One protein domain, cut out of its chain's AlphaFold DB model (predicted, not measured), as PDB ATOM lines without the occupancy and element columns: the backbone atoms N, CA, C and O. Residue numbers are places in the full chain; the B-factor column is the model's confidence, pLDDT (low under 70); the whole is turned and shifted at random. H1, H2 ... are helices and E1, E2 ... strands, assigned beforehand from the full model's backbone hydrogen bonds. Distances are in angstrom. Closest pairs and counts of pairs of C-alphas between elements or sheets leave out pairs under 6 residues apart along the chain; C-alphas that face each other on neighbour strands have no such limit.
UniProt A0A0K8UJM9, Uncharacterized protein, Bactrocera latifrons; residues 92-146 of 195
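AT A GLANCE: This is residues 92 to 146 of the 195 residues of an uncharacterized protein of Bactrocera latifrons (UniProt A0A0K8UJM9). A two-stranded hairpin, E1 and E2, folds back from the last residue of one long straight helix, H1, and makes a narrow V with it, joined near residues 120 to 122. The short helix H2 lies past that end of H1, reached from E2, and H1 and H2 make the length of the whole. Of H1, residues 96 to 101 and 103 to 112 stand free, as does the turn of the hairpin, residues 127 to 132. The printed part has 55 residues, with two named helices and two named strands in the order H1, E1, E2, H2, and its class is mixed, helices and strands; the sheet has the order E1, E2 and is antiparallel. It is only just extended, close to loose, with a radius of gyration of the C-alphas of 15.6 A, and the C-alphas span 50 by 24 by 14 A.

IN THESE COORDINATES: E1 is residues 122 to 126, 12.8 A long, and E2 is residues 133 to 137, 13.3 A long. H1, residues 96 to 120, is 36.2 A long, from C-alpha 96 at (3.432, 36.595, -60.322) to C-alpha 120 at (-11.435, 42.548, -27.887). H2, residues 142 to 146, is 6.3 A long and ends with C-alpha 146 at (-0.949, 42.396, -13.789).

HOW THE PARTS SIT: E1 and E2 form a hairpin, antiparallel at 156 degrees between their directions. N 123 and O 136 are 2.7 A apart and N 134 and O 125 are 2.9 A apart, both within hydrogen-bond range. The closest C-alphas of H1 and E1 are those of Glu 117 and Asn 123, 5.6 A apart. H1 is apart from E2 and from H2. In H1 and H2 every O i to N i+4 pair is within hydrogen-bond range.

THE WHOLE: The C-alphas of Glu 93 and Leu 146, the two farthest apart, are 51.3 A apart. The printed part has no cut and no long link. The mean pLDDT of the printed part is 88.1, that of H2 is 73, and no printed residue is under 70.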
ATOM      1  N   LYS A  92       0.131  26.860 -59.946       90.56
ATOM      2  CA  LYS A  92       0.735  26.555 -61.264       90.56
ATOM      3  C   LYS A  92       0.244  27.458 -62.406       90.56
ATOM      4  O   LYS A  92       0.964  27.623 -63.380       90.56
ATOM      5  N   GLU A  93      -0.960  28.008 -62.285       93.50
ATOM      6  CA  GLU A  93      -1.614  28.843 -63.306       93.50
ATOM      7  C   GLU A  93      -1.701  30.322 -62.890       93.50
ATOM      8  O   GLU A  93      -2.370  31.120 -63.539       93.50
ATOM      9  N   GLU A  94      -1.065  30.704 -61.781       93.31
ATOM     10  CA  GLU A  94      -1.156  32.059 -61.238       93.31
ATOM     11  C   GLU A  94       0.015  32.919 -61.714       93.31
ATOM     12  O   GLU A  94       1.180  32.540 -61.576       93.31
ATOM     13  N   THR A  95      -0.299  34.105 -62.236       95.50
ATOM     14  CA  THR A  95       0.714  35.104 -62.590       95.50
ATOM     15  C   THR A  95       1.405  35.641 -61.335       95.50
ATOM     16  O   THR A  95       0.803  35.717 -60.263       95.50
ATOM     17  N   ASP A  96       2.664  36.061 -61.457       94.56
ATOM     18  CA  ASP A  96       3.432  36.595 -60.322       94.56
ATOM     19  C   ASP A  96       2.732  37.793 -59.658       94.56
ATOM     20  O   ASP A  96       2.727  37.934 -58.431       94.56
ATOM     21  N   GLU A  97       2.087  38.644 -60.459       95.31
ATOM     22  CA  GLU A  97       1.321  39.781 -59.951       95.31
ATOM     23  C   GLU A  97       0.110  39.345 -59.127       95.31
ATOM     24  O   GLU A  97      -0.155  39.913 -58.061       95.31
ATOM     25  N   ASP A  98      -0.635  38.347 -59.599       95.06
ATOM     26  CA  ASP A  98      -1.811  37.843 -58.894       95.06
ATOM     27  C   ASP A  98      -1.416  37.109 -57.614       95.06
ATOM     28  O   ASP A  98      -2.042  37.319 -56.568       95.06
ATOM     29  N   TYR A  99      -0.299  36.379 -57.648       94.81
ATOM     30  CA  TYR A  99       0.312  35.789 -56.463       94.81
ATOM     31  C   TYR A  99       0.639  36.849 -55.407       94.81
ATOM     32  O   TYR A  99       0.210  36.736 -54.253       94.81
ATOM     33  N   LEU A 100       1.329  37.928 -55.787       95.06
ATOM     34  CA  LEU A 100       1.664  39.018 -54.868       95.06
ATOM     35  C   LEU A 100       0.410  39.711 -54.317       95.06
ATOM     36  O   LEU A 100       0.324  39.969 -53.111       95.06
ATOM     37  N   LYS A 101      -0.603  39.970 -55.157       95.56
ATOM     38  CA  LYS A 101      -1.895  40.524 -54.714       95.56
ATOM     39  C   LYS A 101      -2.576  39.600 -53.703       95.56
ATOM     40  O   LYS A 101      -3.072  40.074 -52.675       95.56
ATOM     41  N   ARG A 102      -2.570  38.285 -53.940       94.12
ATOM     42  CA  ARG A 102      -3.153  37.279 -53.041       94.12
ATOM     43  C   ARG A 102      -2.406  37.202 -51.713       94.12
ATOM     44  O   ARG A 102      -3.052  37.230 -50.663       94.12
ATOM     45  N   VAL A 103      -1.073  37.181 -51.733       93.25
ATOM     46  CA  VAL A 103      -0.232  37.224 -50.525       93.25
ATOM     47  C   VAL A 103      -0.529  38.482 -49.710       93.25
ATOM     48  O   VAL A 103      -0.802  38.389 -48.511       93.25
ATOM     49  N   ASN A 104      -0.577  39.651 -50.351       94.50
ATOM     50  CA  ASN A 104      -0.894  40.921 -49.691       94.50
ATOM     51  C   ASN A 104      -2.308  40.924 -49.088       94.50
ATOM     52  O   ASN A 104      -2.532  41.408 -47.973       94.50
ATOM     53  N   ARG A 105      -3.284  40.326 -49.776       93.00
ATOM     54  CA  ARG A 105      -4.647  40.172 -49.255       93.00
ATOM     55  C   ARG A 105      -4.694  39.255 -48.031       93.00
ATOM     56  O   ARG A 105      -5.305  39.622 -47.031       93.00
ATOM     57  N   ILE A 106      -4.052  38.090 -48.078       90.62
ATOM     58  CA  ILE A 106      -4.058  37.123 -46.966       90.62
ATOM     59  C   ILE A 106      -3.339  37.700 -45.741       90.62
ATOM     60  O   ILE A 106      -3.855  37.640 -44.624       90.62
ATOM     61  N   THR A 107      -2.171  38.308 -45.947       90.69
ATOM     62  CA  THR A 107      -1.379  38.927 -44.872       90.69
ATOM     63  C   THR A 107      -2.116  40.094 -44.221       90.69
ATOM     64  O   THR A 107      -2.203  40.155 -42.994       90.69
ATOM     65  N   SER A 108      -2.723  40.985 -45.012       93.19
ATOM     66  CA  SER A 108      -3.516  42.098 -44.478       93.19
ATOM     67  C   SER A 108      -4.766  41.629 -43.723       93.19
ATOM     68  O   SER A 108      -5.089  42.201 -42.680       93.19
ATOM     69  N   GLN A 109      -5.442  40.569 -44.182       90.19
ATOM     70  CA  GLN A 109      -6.552  39.953 -43.446       90.19
ATOM     71  C   GLN A 109      -6.093  39.377 -42.102       90.19
ATOM     72  O   GLN A 109      -6.678  39.704 -41.070       90.19
ATOM     73  N   SER A 110      -5.002  38.606 -42.097       88.50
ATOM     74  CA  SER A 110      -4.434  38.034 -40.871       88.50
ATOM     75  C   SER A 110      -4.024  39.115 -39.863       88.50
ATOM     76  O   SER A 110      -4.278  38.982 -38.665       88.50
ATOM     77  N   LEU A 111      -3.450  40.221 -40.341       90.31
ATOM     78  CA  LEU A 111      -3.066  41.349 -39.497       90.31
ATOM     79  C   LEU A 111      -4.291  42.021 -38.859       90.31
ATOM     80  O   LEU A 111      -4.284  42.284 -37.655       90.31
ATOM     81  N   ARG A 112      -5.359  42.260 -39.631       92.69
ATOM     82  CA  ARG A 112      -6.616  42.832 -39.109       92.69
ATOM     83  C   ARG A 112      -7.277  41.915 -38.082       92.69
ATOM     84  O   ARG A 112      -7.767  42.399 -37.065       92.69
ATOM     85  N   GLU A 113      -7.259  40.606 -38.310       90.06
ATOM     86  CA  GLU A 113      -7.764  39.620 -37.349       90.06
ATOM     87  C   GLU A 113      -6.968  39.636 -36.050       90.06
ATOM     88  O   GLU A 113      -7.555  39.739 -34.978       90.06
ATOM     89  N   ALA A 114      -5.636  39.624 -36.127       88.62
ATOM     90  CA  ALA A 114      -4.784  39.707 -34.945       88.62
ATOM     91  C   ALA A 114      -5.028  41.003 -34.149       88.62
ATOM     92  O   ALA A 114      -5.079  40.981 -32.918       88.62
ATOM     93  N   GLN A 115      -5.233  42.129 -34.841       92.12
ATOM     94  CA  GLN A 115      -5.610  43.395 -34.207       92.12
ATOM     95  C   GLN A 115      -6.980  43.313 -33.526       92.12
ATOM     96  O   GLN A 115      -7.130  43.785 -32.397       92.12
ATOM     97  N   TYR A 116      -7.971  42.704 -34.179       93.00
ATOM     98  CA  TYR A 116      -9.306  42.507 -33.619       93.00
ATOM     99  C   TYR A 116      -9.262  41.623 -32.367       93.00
ATOM    100  O   TYR A 116      -9.772  41.999 -31.311       93.00
ATOM    101  N   GLU A 117      -8.572  40.487 -32.452       89.31
ATOM    102  CA  GLU A 117      -8.349  39.574 -31.339       89.31
ATOM    103  C   GLU A 117      -7.704  40.264 -30.131       89.31
ATOM    104  O   GLU A 117      -8.099  40.019 -28.991       89.31
ATOM    105  N   ALA A 118      -6.698  41.110 -30.365       86.88
ATOM    106  CA  ALA A 118      -6.009  41.846 -29.310       86.88
ATOM    107  C   ALA A 118      -6.891  42.945 -28.703       86.88
ATOM    108  O   ALA A 118      -6.911  43.119 -27.486       86.88
ATOM    109  N   LYS A 119      -7.647  43.665 -29.541       89.75
ATOM    110  CA  LYS A 119      -8.541  44.744 -29.105       89.75
ATOM    111  C   LYS A 119      -9.668  44.225 -28.215       89.75
ATOM    112  O   LYS A 119      -9.989  44.862 -27.215       89.75
ATOM    113  N   TYR A 120     -10.264  43.092 -28.579       89.75
ATOM    114  CA  TYR A 120     -11.435  42.548 -27.887       89.75
ATOM    115  C   TYR A 120     -11.119  41.363 -26.967       89.75
ATOM    116  O   TYR A 120     -12.013  40.881 -26.277       89.75
ATOM    117  N   GLY A 121      -9.866  40.903 -26.914       87.38
ATOM    118  CA  GLY A 121      -9.474  39.761 -26.083       87.38
ATOM    119  C   GLY A 121     -10.176  38.466 -26.500       87.38
ATOM    120  O   GLY A 121     -10.582  37.672 -25.654       87.38
ATOM    121  N   VAL A 122     -10.361  38.265 -27.804       90.75
ATOM    122  CA  VAL A 122     -11.027  37.089 -28.384       90.75
ATOM    123  C   VAL A 122     -10.070  36.323 -29.291       90.75
ATOM    124  O   VAL A 122      -9.062  36.866 -29.735       90.75
ATOM    125  N   ASN A 123     -10.360  35.052 -29.534       89.25
ATOM    126  CA  ASN A 123      -9.758  34.212 -30.559       89.25
ATOM    127  C   ASN A 123     -10.733  34.131 -31.731       89.25
ATOM    128  O   ASN A 123     -11.896  33.765 -31.539       89.25
ATOM    129  N   VAL A 124     -10.252  34.452 -32.929       89.12
ATOM    130  CA  VAL A 124     -11.014  34.299 -34.167       89.12
ATOM    131  C   VAL A 124     -10.589  32.974 -34.793       89.12
ATOM    132  O   VAL A 124      -9.435  32.802 -35.179       89.12
ATOM    133  N   ILE A 125     -11.506  32.010 -34.848       87.94
ATOM    134  CA  ILE A 125     -11.266  30.675 -35.400       87.94
ATOM    135  C   ILE A 125     -11.987  30.593 -36.742       87.94
ATOM    136  O   ILE A 125     -13.210  30.704 -36.796       87.94
ATOM    137  N   ARG A 126     -11.229  30.404 -37.826       84.44
ATOM    138  CA  ARG A 126     -11.771  30.158 -39.166       84.44
ATOM    139  C   ARG A 126     -11.784  28.664 -39.459       84.44
ATOM    140  O   ARG A 126     -10.730  28.026 -39.441       84.44
ATOM    141  N   ASN A 127     -12.954  28.120 -39.777       87.06
ATOM    142  CA  ASN A 127     -13.075  26.747 -40.250       87.06
ATOM    143  C   ASN A 127     -12.513  26.636 -41.673       87.06
ATOM    144  O   ASN A 127     -13.052  27.226 -42.606       87.06
ATOM    145  N   ALA A 128     -11.452  25.848 -41.862       81.38
ATOM    146  CA  ALA A 128     -10.765  25.725 -43.155       81.38
ATOM    147  C   ALA A 128     -11.638  25.135 -44.280       81.38
ATOM    148  O   ALA A 128     -11.335  25.338 -45.451       81.38
ATOM    149  N   LYS A 129     -12.703  24.400 -43.930       84.00
ATOM    150  CA  LYS A 129     -13.602  23.740 -44.891       84.00
ATOM    151  C   LYS A 129     -14.817  24.591 -45.271       84.00
ATOM    152  O   LYS A 129     -15.177  24.628 -46.437       84.00
ATOM    153  N   THR A 130     -15.448  25.249 -44.298       85.62
ATOM    154  CA  THR A 130     -16.707  25.997 -44.495       85.62
ATOM    155  C   THR A 130     -16.504  27.506 -44.586       85.62
ATOM    156  O   THR A 130     -17.399  28.221 -45.019       85.62
ATOM    157  N   GLY A 131     -15.342  28.020 -44.172       81.31
ATOM    158  CA  GLY A 131     -15.086  29.459 -44.088       81.31
ATOM    159  C   GLY A 131     -15.825  30.159 -42.943       81.31
ATOM    160  O   GLY A 131     -15.685  31.369 -42.782       81.31
ATOM    161  N   GLU A 132     -16.580  29.418 -42.129       89.31
ATOM    162  CA  GLU A 132     -17.294  29.965 -40.979       89.31
ATOM    163  C   GLU A 132     -16.320  30.518 -39.937       89.31
ATOM    164  O   GLU A 132     -15.263  29.936 -39.656       89.31
ATOM    165  N   ILE A 133     -16.700  31.655 -39.355       88.25
ATOM    166  CA  ILE A 133     -15.908  32.384 -38.370       88.25
ATOM    167  C   ILE A 133     -16.559  32.200 -37.002       88.25
ATOM    168  O   ILE A 133     -17.653  32.703 -36.757       88.25
ATOM    169  N   SER A 134     -15.864  31.518 -36.096       90.25
ATOM    170  CA  SER A 134     -16.262  31.390 -34.695       90.25
ATOM    171  C   SER A 134     -15.412  32.298 -33.809       90.25
ATOM    172  O   SER A 134     -14.192  32.394 -33.973       90.25
ATOM    173  N   ILE A 135     -16.056  32.981 -32.863       91.38
ATOM    174  CA  ILE A 135     -15.406  33.904 -31.928       91.38
ATOM    175  C   ILE A 135     -15.479  33.295 -30.534       91.38
ATOM    176  O   ILE A 135     -16.558  33.121 -29.972       91.38
ATOM    177  N   THR A 136     -14.322  33.011 -29.946       91.44
ATOM    178  CA  THR A 136     -14.224  32.493 -28.574       91.44
ATOM    179  C   THR A 136     -13.477  33.490 -27.695       91.44
ATOM    180  O   THR A 136     -12.547  34.156 -28.143       91.44
ATOM    181  N   LYS A 137     -13.885  33.661 -26.434       90.50
ATOM    182  CA  LYS A 137     -13.180  34.567 -25.511       90.50
ATOM    183  C   LYS A 137     -11.815  33.972 -25.160       90.50
ATOM    184  O   LYS A 137     -11.733  32.783 -24.858       90.50
ATOM    185  N   LYS A 138     -10.750  34.782 -25.179       84.12
ATOM    186  CA  LYS A 138      -9.443  34.325 -24.690       84.12
ATOM    187  C   LYS A 138      -9.527  34.109 -23.174       84.12
ATOM    188  O   LYS A 138     -10.144  34.932 -22.487       84.12
ATOM    189  N   PRO A 139      -8.923  33.033 -22.640       83.00
ATOM    190  CA  PRO A 139      -8.748  32.903 -21.202       83.00
ATOM    191  C   PRO A 139      -7.949  34.102 -20.685       83.00
ATOM    192  O   PRO A 139      -7.135  34.687 -21.405       83.00
ATOM    193  N   LYS A 140      -8.219  34.510 -19.445       75.00
ATOM    194  CA  LYS A 140      -7.520  35.646 -18.846       75.00
ATOM    195  C   LYS A 140      -6.069  35.240 -18.602       75.00
ATOM    196  O   LYS A 140      -5.813  34.301 -17.859       75.00
ATOM    197  N   ASN A 141      -5.138  35.944 -19.234       74.88
ATOM    198  CA  ASN A 141      -3.718  35.761 -18.973       74.88
ATOM    199  C   ASN A 141      -3.337  36.544 -17.713       74.88
ATOM    200  O   ASN A 141      -3.599  37.746 -17.633       74.88
ATOM    201  N   GLU A 142      -2.646  35.897 -16.777       73.94
ATOM    202  CA  GLU A 142      -2.166  36.509 -15.525       73.94
ATOM    203  C   GLU A 142      -1.335  37.782 -15.783       73.94
ATOM    204  O   GLU A 142      -1.429  38.776 -15.067       73.94
ATOM    205  N   ILE A 143      -0.567  37.798 -16.878       71.75
ATOM    206  CA  ILE A 143       0.259  38.940 -17.294       71.75
ATOM    207  C   ILE A 143      -0.599  40.154 -17.679       71.75
ATOM    208  O   ILE A 143      -0.261  41.290 -17.332       71.75
ATOM    209  N   ASP A 144      -1.709  39.932 -18.384       70.00
ATOM    210  CA  ASP A 144      -2.611  41.009 -18.797       70.00
ATOM    211  C   ASP A 144      -3.376  41.575 -17.595       70.00
ATOM    212  O   ASP A 144      -3.608  42.787 -17.524       70.00
ATOM    213  N   GLU A 145      -3.707  40.733 -16.612       76.81
ATOM    214  CA  GLU A 145      -4.268  41.179 -15.336       76.81
ATOM    215  C   GLU A 145      -3.269  42.039 -14.557       76.81
ATOM    216  O   GLU A 145      -3.612  43.164 -14.191       76.81
ATOM    217  N   LEU A 146      -2.011  41.609 -14.429       73.75
ATOM    218  CA  LEU A 146      -0.949  42.396 -13.789       73.75
ATOM    219  C   LEU A 146      -0.715  43.748 -14.484       73.75
ATOM    220  O   LEU A 146      -0.529  44.781 -13.832       73.75
TER     221      LEU A 146